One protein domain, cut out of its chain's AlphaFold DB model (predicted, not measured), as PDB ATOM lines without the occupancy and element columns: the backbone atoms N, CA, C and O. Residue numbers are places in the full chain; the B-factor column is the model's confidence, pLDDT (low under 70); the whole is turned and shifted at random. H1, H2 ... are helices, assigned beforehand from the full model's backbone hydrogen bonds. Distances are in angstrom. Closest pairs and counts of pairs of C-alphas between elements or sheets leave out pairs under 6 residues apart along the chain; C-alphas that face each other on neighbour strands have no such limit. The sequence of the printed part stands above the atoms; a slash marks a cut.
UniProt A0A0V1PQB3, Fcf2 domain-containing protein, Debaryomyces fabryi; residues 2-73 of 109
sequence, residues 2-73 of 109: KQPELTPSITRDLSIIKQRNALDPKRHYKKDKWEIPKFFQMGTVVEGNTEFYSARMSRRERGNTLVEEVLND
ATOM      1  N   LYS A   2     234.354 238.713 323.030       83.31
ATOM      2  CA  LYS A   2     234.318 240.182 322.927       83.31
ATOM      3  C   LYS A   2     234.067 240.577 321.468       83.31
ATOM      4  O   LYS A   2     234.590 239.919 320.573       83.31
ATOM      5  N   GLN A   3     233.278 241.624 321.233       85.44
ATOM      6  CA  GLN A   3     233.129 242.198 319.897       85.44
ATOM      7  C   GLN A   3     234.468 242.824 319.465       85.44
ATOM      8  O   GLN A   3     234.974 243.688 320.187       85.44
ATOM      9  N   PRO A   4     235.074 242.386 318.347       87.06
ATOM     10  CA  PRO A   4     236.312 242.978 317.852       87.06
ATOM     11  C   PRO A   4     236.062 244.336 317.192       87.06
ATOM     12  O   PRO A   4     235.022 244.547 316.567       87.06
ATOM     13  N   GLU A   5     237.058 245.215 317.258       88.06
ATOM     14  CA  GLU A   5     237.099 246.446 316.465       88.06
ATOM     15  C   GLU A   5     237.315 246.118 314.981       88.06
ATOM     16  O   GLU A   5     238.187 245.321 314.614       88.06
ATOM     17  N   LEU A   6     236.528 246.744 314.106       88.69
ATOM     18  CA  LEU A   6     236.539 246.451 312.677       88.69
ATOM     19  C   LEU A   6     237.610 247.286 311.957       88.69
ATOM     20  O   LEU A   6     237.329 248.332 311.375       88.69
ATOM     21  N   THR A   7     238.860 246.824 311.991       93.19
ATOM     22  CA  THR A   7     239.955 247.504 311.278       93.19
ATOM     23  C   THR A   7     239.864 247.294 309.757       93.19
ATOM     24  O   THR A   7     239.335 246.275 309.302       93.19
ATOM     25  N   PRO A   8     240.444 248.187 308.929       93.00
ATOM     26  CA  PRO A   8     240.457 248.019 307.472       93.00
ATOM     27  C   PRO A   8     241.142 246.736 306.978       93.00
ATOM     28  O   PRO A   8     240.903 246.300 305.856       93.00
ATOM     29  N   SER A   9     242.041 246.142 307.768       91.12
ATOM     30  CA  SER A   9     242.651 244.853 307.422       91.12
ATOM     31  C   SER A   9     241.643 243.720 307.584       91.12
ATOM     32  O   SER A   9     241.432 242.927 306.668       91.12
ATOM     33  N   ILE A  10     240.948 243.714 308.721       92.94
ATOM     34  CA  ILE A  10     239.956 242.699 309.070       92.94
ATOM     35  C   ILE A  10     238.782 242.741 308.091       92.94
ATOM     36  O   ILE A  10     238.320 241.700 307.632       92.94
ATOM     37  N   THR A  11     238.327 243.933 307.691       93.00
ATOM     38  CA  THR A  11     237.255 244.051 306.689       93.00
ATOM     39  C   THR A  11     237.627 243.429 305.347       93.00
ATOM     40  O   THR A  11     236.765 242.824 304.703       93.00
ATOM     41  N   ARG A  12     238.890 243.542 304.916       93.88
ATOM     42  CA  ARG A  12     239.372 242.914 303.677       93.88
ATOM     43  C   ARG A  12     239.391 241.396 303.799       93.88
ATOM     44  O   ARG A  12     238.848 240.732 302.919       93.88
ATOM     45  N   ASP A  13     239.923 240.863 304.896       93.62
ATOM     46  CA  ASP A  13     239.947 239.416 305.149       93.62
ATOM     47  C   ASP A  13     238.526 238.831 305.176       93.62
ATOM     48  O   ASP A  13     238.222 237.852 304.491       93.62
ATOM     49  N   LEU A  14     237.606 239.494 305.879       93.81
ATOM     50  CA  LEU A  14     236.190 239.126 305.916       93.81
ATOM     51  C   LEU A  14     235.534 239.211 304.526       93.81
ATOM     52  O   LEU A  14     234.751 238.341 304.141       93.81
ATOM     53  N   SER A  15     235.883 240.222 303.730       92.62
ATOM     54  CA  SER A  15     235.384 240.357 302.355       92.62
ATOM     55  C   SER A  15     235.857 239.221 301.447       92.62
ATOM     56  O   SER A  15     235.100 238.791 300.572       92.62
ATOM     57  N   ILE A  16     237.074 238.710 301.659       93.38
ATOM     58  CA  ILE A  16     237.592 237.532 300.954       93.38
ATOM     59  C   ILE A  16     236.803 236.281 301.339       93.38
ATOM     60  O   ILE A  16     236.402 235.530 300.450       93.38
ATOM     61  N   ILE A  17     236.509 236.081 302.627       93.19
ATOM     62  CA  ILE A  17     235.695 234.942 303.089       93.19
ATOM     63  C   ILE A  17     234.312 234.971 302.430       93.19
ATOM     64  O   ILE A  17     233.860 233.954 301.899       93.19
ATOM     65  N   LYS A  18     233.677 236.150 302.373       93.12
ATOM     66  CA  LYS A  18     232.403 236.342 301.664       93.12
ATOM     67  C   LYS A  18     232.484 235.925 300.195       93.12
ATOM     68  O   LYS A  18     231.555 235.329 299.657       93.12
ATOM     69  N   GLN A  19     233.596 236.250 299.541       92.69
ATOM     70  CA  GLN A  19     233.825 236.024 298.115       92.69
ATOM     71  C   GLN A  19     234.569 234.713 297.816       92.69
ATOM     72  O   GLN A  19     235.021 234.519 296.688       92.69
ATOM     73  N   ARG A  20     234.653 233.779 298.778       92.88
ATOM     74  CA  ARG A  20     235.408 232.517 298.643       92.88
ATOM     75  C   ARG A  20     235.079 231.706 297.386       92.88
ATOM     76  O   ARG A  20     235.943 231.016 296.859       92.88
ATOM     77  N   ASN A  21     233.859 231.844 296.869       92.75
ATOM     78  CA  ASN A  21     233.381 231.176 295.654       92.75
ATOM     79  C   ASN A  21     234.093 231.628 294.371       92.75
ATOM     80  O   ASN A  21     234.052 230.914 293.376       92.75
ATOM     81  N   ALA A  22     234.689 232.821 294.365       91.94
ATOM     82  CA  ALA A  22     235.365 233.389 293.201       91.94
ATOM     83  C   ALA A  22     236.898 233.257 293.268       91.94
ATOM     84  O   ALA A  22     237.577 233.626 292.310       91.94
ATOM     85  N   LEU A  23     237.445 232.756 294.385       91.69
ATOM     86  CA  LEU A  23     238.892 232.693 294.612       91.69
ATOM     87  C   LEU A  23     239.570 231.577 293.820       91.69
ATOM     88  O   LEU A  23     240.642 231.789 293.262       91.69
ATOM     89  N   ASP A  24     238.950 230.400 293.771       91.56
ATOM     90  CA  ASP A  24     239.492 229.222 293.099       91.56
ATOM     91  C   ASP A  24     238.429 228.655 292.143       91.56
ATOM     92  O   ASP A  24     237.342 228.291 292.596       91.56
ATOM     93  N   PRO A  25     238.712 228.564 290.828       92.31
ATOM     94  CA  PRO A  25     237.763 228.027 289.856       92.31
ATOM     95  C   PRO A  25     237.403 226.555 290.093       92.31
ATOM     96  O   PRO A  25     236.392 226.103 289.561       92.31
ATOM     97  N   LYS A  26     238.216 225.809 290.852       94.12
ATOM     98  CA  LYS A  26     238.021 224.381 291.140       94.12
ATOM     99  C   LYS A  26     237.302 224.127 292.464       94.12
ATOM    100  O   LYS A  26     236.934 222.989 292.744       94.12
ATOM    101  N   ARG A  27     237.106 225.156 293.298       93.50
ATOM    102  CA  ARG A  27     236.427 225.020 294.594       93.50
ATOM    103  C   ARG A  27     235.040 225.635 294.530       93.50
ATOM    104  O   ARG A  27     234.873 226.852 294.521       93.50
ATOM    105  N   HIS A  28     234.032 224.773 294.556       94.50
ATOM    106  CA  HIS A  28     232.634 225.179 294.618       94.50
ATOM    107  C   HIS A  28     232.094 224.963 296.032       94.50
ATOM    108  O   HIS A  28     231.958 223.831 296.488       94.50
ATOM    109  N   TYR A  29     231.786 226.054 296.732       94.12
ATOM    110  CA  TYR A  29     231.146 225.988 298.044       94.12
ATOM    111  C   TYR A  29     229.623 226.014 297.910       94.12
ATOM    112  O   TYR A  29     229.064 226.528 296.936       94.12
ATOM    113  N   LYS A  30     228.940 225.516 298.944       94.19
ATOM    114  CA  LYS A  30     227.492 225.677 299.088       94.19
ATOM    115  C   LYS A  30     227.133 227.167 299.063       94.19
ATOM    116  O   LYS A  30     227.801 227.988 299.696       94.19
ATOM    117  N   LYS A  31     226.077 227.509 298.320       90.69
ATOM    118  CA  LYS A  31     225.545 228.874 298.275       90.69
ATOM    119  C   LYS A  31     225.024 229.241 299.659       90.69
ATOM    120  O   LYS A  31     224.148 228.559 300.182       90.69
ATOM    121  N   ASP A  32     225.570 230.309 300.216       87.88
ATOM    122  CA  ASP A  32     225.208 230.825 301.528       87.88
ATOM    123  C   ASP A  32     225.228 232.359 301.498       87.88
ATOM    124  O   ASP A  32     226.017 232.963 300.761       87.88
ATOM    125  N   LYS A  33     224.345 232.987 302.275       86.06
ATOM    126  CA  LYS A  33     224.299 234.442 302.447       86.06
ATOM    127  C   LYS A  33     225.195 234.802 303.626       86.06
ATOM    128  O   LYS A  33     224.727 235.063 304.725       86.06
ATOM    129  N   TRP A  34     226.502 234.772 303.384       91.81
ATOM    130  CA  TRP A  34     227.475 235.106 304.416       91.81
ATOM    131  C   TRP A  34     227.492 236.617 304.687       91.81
ATOM    132  O   TRP A  34     227.757 237.431 303.791       91.81
ATOM    133  N   GLU A  35     227.235 236.972 305.940       91.81
ATOM    134  CA  GLU A  35     227.334 238.320 306.491       91.81
ATOM    135  C   GLU A  35     228.390 238.344 307.593       91.81
ATOM    136  O   GLU A  35     228.712 237.312 308.182       91.81
ATOM    137  N   ILE A  36     228.949 239.525 307.860       90.12
ATOM    138  CA  ILE A  36     229.959 239.665 308.907       90.12
ATOM    139  C   ILE A  36     229.277 239.420 310.261       90.12
ATOM    140  O   ILE A  36     228.362 240.168 310.619       90.12
ATOM    141  N   PRO A  37     229.691 238.397 311.024       91.38
ATOM    142  CA  PRO A  37     229.092 238.112 312.319       91.38
ATOM    143  C   PRO A  37     229.431 239.212 313.335       91.38
ATOM    144  O   PRO A  37     230.522 239.779 313.315       91.38
ATOM    145  N   LYS A  38     228.512 239.478 314.273       90.38
ATOM    146  CA  LYS A  38     228.716 240.468 315.353       90.38
ATOM    147  C   LYS A  38     229.878 240.105 316.281       90.38
ATOM    148  O   LYS A  38     230.550 240.982 316.809       90.38
ATOM    149  N   PHE A  39     230.109 238.811 316.473       92.56
ATOM    150  CA  PHE A  39     231.181 238.286 317.306       92.56
ATOM    151  C   PHE A  39     232.013 237.318 316.475       92.56
ATOM    152  O   PHE A  39     231.477 236.373 315.897       92.56
ATOM    153  N   PHE A  40     233.317 237.558 316.413       91.88
ATOM    154  CA  PHE A  40     234.274 236.692 315.737       91.88
ATOM    155  C   PHE A  40     235.632 236.785 316.423       91.88
ATOM    156  O   PHE A  40     235.875 237.682 317.229       91.88
ATOM    157  N   GLN A  41     236.521 235.857 316.092       91.56
ATOM    158  CA  GLN A  41     237.908 235.877 316.528       91.56
ATOM    159  C   GLN A  41     238.795 235.474 315.355       91.56
ATOM    160  O   GLN A  41     238.436 234.602 314.565       91.56
ATOM    161  N   MET A  42     239.949 236.125 315.244       90.31
ATOM    162  CA  MET A  42     240.994 235.719 314.314       90.31
ATOM    163  C   MET A  42     241.975 234.811 315.042       90.31
ATOM    164  O   MET A  42     242.366 235.094 316.175       90.31
ATOM    165  N   GLY A  43     242.354 233.719 314.393       91.75
ATOM    166  CA  GLY A  43     243.305 232.759 314.923       91.75
ATOM    167  C   GLY A  43     244.131 232.155 313.800       91.75
ATOM    168  O   GLY A  43     243.732 232.181 312.636       91.75
ATOM    169  N   THR A  44     245.282 231.612 314.171       91.88
ATOM    170  CA  THR A  44     246.188 230.904 313.267       91.88
ATOM    171  C   THR A  44     246.146 229.423 313.609       91.88
ATOM    172  O   THR A  44     246.123 229.056 314.783       91.88
ATOM    173  N   VAL A  45     246.120 228.564 312.591       90.38
ATOM    174  CA  VAL A  45     246.152 227.114 312.798       90.38
ATOM    175  C   VAL A  45     247.553 226.710 313.261       90.38
ATOM    176  O   VAL A  45     248.543 227.044 312.611       90.38
ATOM    177  N   VAL A  46     247.634 225.996 314.386       89.81
ATOM    178  CA  VAL A  46     248.873 225.367 314.862       89.81
ATOM    179  C   VAL A  46     248.932 223.961 314.272       89.81
ATOM    180  O   VAL A  46     248.077 223.127 314.558       89.81
ATOM    181  N   GLU A  47     249.909 223.730 313.399       87.25
ATOM    182  CA  GLU A  47     250.110 222.460 312.693       87.25
ATOM    183  C   GLU A  47     250.474 221.336 313.680       87.25
ATOM    184  O   GLU A  47     251.231 221.556 314.627       87.25
ATOM    185  N   GLY A  48     249.946 220.130 313.454       86.50
ATOM    186  CA  GLY A  48     250.210 218.972 314.309       86.50
ATOM    187  C   GLY A  48     251.639 218.439 314.177       86.50
ATOM    188  O   GLY A  48     252.246 218.481 313.107       86.50
ATOM    189  N   ASN A  49     252.168 217.875 315.263       85.19
ATOM    190  CA  ASN A  49     253.553 217.393 315.343       85.19
ATOM    191  C   ASN A  49     253.854 216.172 314.454       85.19
ATOM    192  O   ASN A  49     255.004 215.755 314.381       85.19
ATOM    193  N   THR A  50     252.847 215.571 313.820       86.12
ATOM    194  CA  THR A  50     252.972 214.336 313.030       86.12
ATOM    195  C   THR A  50     253.016 214.575 311.519       86.12
ATOM    196  O   THR A  50     253.399 213.674 310.779       86.12
ATOM    197  N   GLU A  51     252.661 215.771 311.036       78.69
ATOM    198  CA  GLU A  51     252.546 216.078 309.603       78.69
ATOM    199  C   GLU A  51     253.514 217.198 309.192       78.69
ATOM    200  O   GLU A  51     253.171 218.378 309.151       78.69
ATOM    201  N   PHE A  52     254.761 216.829 308.883       74.88
ATOM    202  CA  PHE A  52     255.823 217.804 308.600       74.88
ATOM    203  C   PHE A  52     255.858 218.325 307.159       74.88
ATOM    204  O   PHE A  52     256.315 219.446 306.950       74.88
ATOM    205  N   TYR A  53     255.417 217.530 306.179       76.62
ATOM    206  CA  TYR A  53     255.683 217.806 304.759       76.62
ATOM    207  C   TYR A  53     254.450 218.192 303.935       76.62
ATOM    208  O   TYR A  53     254.592 218.902 302.947       76.62
ATOM    209  N   SER A  54     253.253 217.729 304.304       82.75
ATOM    210  CA  SER A  54     252.032 217.894 303.496       82.75
ATOM    211  C   SER A  54     251.138 219.040 303.969       82.75
ATOM    212  O   SER A  54     250.712 219.859 303.162       82.75
ATOM    213  N   ALA A  55     250.835 219.093 305.266       82.94
ATOM    214  CA  ALA A  55     249.917 220.080 305.838       82.94
ATOM    215  C   ALA A  55     250.618 221.365 306.303       82.94
ATOM    216  O   ALA A  55     249.960 222.359 306.608       82.94
ATOM    217  N   ARG A  56     251.952 221.343 306.373       86.38
ATOM    218  CA  ARG A  56     252.759 222.430 306.916       86.38
ATOM    219  C   ARG A  56     253.105 223.460 305.853       86.38
ATOM    220  O   ARG A  56     253.760 223.140 304.867       86.38
ATOM    221  N   MET A  57     252.755 224.719 306.106       86.62
ATOM    222  CA  MET A  57     253.164 225.824 305.239       86.62
ATOM    223  C   MET A  57     254.589 226.258 305.560       86.62
ATOM    224  O   MET A  57     254.965 226.401 306.735       86.62
ATOM    225  N   SER A  58     255.380 226.546 304.527       88.06
ATOM    226  CA  SER A  58     256.710 227.120 304.716       88.06
ATOM    227  C   SER A  58     256.615 228.546 305.275       88.06
ATOM    228  O   SER A  58     255.606 229.239 305.136       88.06
ATOM    229  N   ARG A  59     257.694 229.042 305.890       87.56
ATOM    230  CA  ARG A  59     257.732 230.409 306.447       87.56
ATOM    231  C   ARG A  59     257.462 231.497 305.398       87.56
ATOM    232  O   ARG A  59     256.999 232.566 305.763       87.56
ATOM    233  N   ARG A  60     257.776 231.236 304.124       86.50
ATOM    234  CA  ARG A  60     257.599 232.194 303.021       86.50
ATOM    235  C   ARG A  60     256.154 232.274 302.536       86.50
ATOM    236  O   ARG A  60     255.745 233.315 302.040       86.50
ATOM    237  N   GLU A  61     255.410 231.182 302.658       85.69
ATOM    238  CA  GLU A  61     254.006 231.110 302.236       85.69
ATOM    239  C   GLU A  61     253.070 231.700 303.295       85.69
ATOM    240  O   GLU A  61     252.019 232.237 302.955       85.69
ATOM    241  N   ARG A  62     253.478 231.670 304.571       88.94
ATOM    242  CA  ARG A  62     252.731 232.268 305.684       88.94
ATOM    243  C   ARG A  62     252.643 233.792 305.531       88.94
ATOM    244  O   ARG A  62     253.660 234.479 305.580       88.94
ATOM    245  N   GLY A  63     251.422 234.305 305.391       87.75
ATOM    246  CA  GLY A  63     251.107 235.732 305.500       87.75
ATOM    247  C   GLY A  63     250.658 236.114 306.911       87.75
ATOM    248  O   GLY A  63     250.251 235.256 307.696       87.75
ATOM    249  N   ASN A  64     250.692 237.408 307.233       90.44
ATOM    250  CA  ASN A  64     250.115 237.918 308.484       90.44
ATOM    251  C   ASN A  64     248.582 238.008 308.411       90.44
ATOM    252  O   ASN A  64     247.903 238.031 309.436       90.44
ATOM    253  N   THR A  65     248.042 238.087 307.193       93.06
ATOM    254  CA  THR A  65     246.606 238.201 306.901       93.06
ATOM    255  C   THR A  65     246.193 237.186 305.843       93.06
ATOM    256  O   THR A  65     247.021 236.723 305.053       93.06
ATOM    257  N   LEU A  66     244.894 236.879 305.782       91.69
ATOM    258  CA  LEU A  66     244.355 235.959 304.779       91.69
ATOM    259  C   LEU A  66     244.552 236.514 303.361       91.69
ATOM    260  O   LEU A  66     244.882 235.769 302.438       91.69
ATOM    261  N   VAL A  67     244.372 237.828 303.181       92.44
ATOM    262  CA  VAL A  67     244.620 238.504 301.897       92.44
ATOM    263  C   VAL A  67     246.061 238.297 301.433       92.44
ATOM    264  O   VAL A  67     246.289 237.986 300.265       92.44
ATOM    265  N   GLU A  68     247.029 238.474 302.330       92.25
ATOM    266  CA  GLU A  68     248.452 238.347 302.008       92.25
ATOM    267  C   GLU A  68     248.807 236.924 301.572       92.25
ATOM    268  O   GLU A  68     249.469 236.750 300.553       92.25
ATOM    269  N   GLU A  69     248.284 235.905 302.257       91.19
ATOM    270  CA  GLU A  69     248.479 234.503 301.875       91.19
ATOM    271  C   GLU A  69     247.915 234.207 300.473       91.19
ATOM    272  O   GLU A  69     248.591 233.624 299.624       91.19
ATOM    273  N   VAL A  70     246.703 234.696 300.175       91.56
ATOM    274  CA  VAL A  70     246.094 234.556 298.839       91.56
ATOM    275  C   VAL A  70     246.922 235.262 297.765       91.56
ATOM    276  O   VAL A  70     246.999 234.780 296.633       91.56
ATOM    277  N   LEU A  71     247.526 236.405 298.093       89.94
ATOM    278  CA  LEU A  71     248.398 237.129 297.176       89.94
ATOM    279  C   LEU A  71     249.764 236.458 297.033       89.94
ATOM    280  O   LEU A  71     250.363 236.570 295.970       89.94
ATOM    281  N   ASN A  72     250.281 235.758 298.035       91.19
ATOM    282  CA  ASN A  72     251.567 235.067 297.927       91.19
ATOM    283  C   ASN A  72     251.509 233.870 296.963       91.19
ATOM    284  O   ASN A  72     252.514 233.547 296.329       91.19
ATOM    285  N   ASP A  73     250.322 233.298 296.747       90.44
ATOM    286  CA  ASP A  73     250.084 232.243 295.761       90.44
ATOM    287  C   ASP A  73     250.198 232.768 294.309       90.44
ATOM    288  O   ASP A  73     249.385 233.553 293.798       90.44
TER     289      ASP A  73
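What this domain is: This is residues 2 to 73 of the 109 residues of the protein "Fcf2 domain-containing protein" of Debaryomyces fabryi (UniProt A0A0V1PQB3). This is a loosely wound chain with little regular structure: after a short lead-in and helix H1, one long stretch without a named element, residues 19 to 65, makes a wide loop that returns to a second short helix, H2, whose first residue meets H1 near its middle. Residues 49 to 54 of that loop stick out. The printed part has 72 residues with two named helices, H1 then H2, and no named strand; its class is all helix, though the helices hold only 18 residues. It is loose, with a radius of gyration of the C-alphas of 14.3 A and spans of 36 by 32 by 21 A.

How they stand to each other: H1, residues 8 to 18, and H2, residues 66 to 72, touch; their closest C-alphas, of Asp 13 and Leu 66, are 5.6 A apart. Their lines are about perpendicular, at 83 degrees. In H2 every O i to N i+4 pair is within hydrogen-bond range, in H1 6 of 7.

Where its parts are: H1 begins at C-alpha 8 (240.457, 248.019, 307.472) and measures 15.3 A. H2 measures 10.0 A and ends at C-alpha 72 (251.567, 235.067, 297.927).

The domain as a whole: The farthest C-alphas, of Lys 38 and Tyr 53, are 36.8 A apart. The link from H1 to H2 is long, the printed part has no cut, and no printed residue is under 70 in pLDDT.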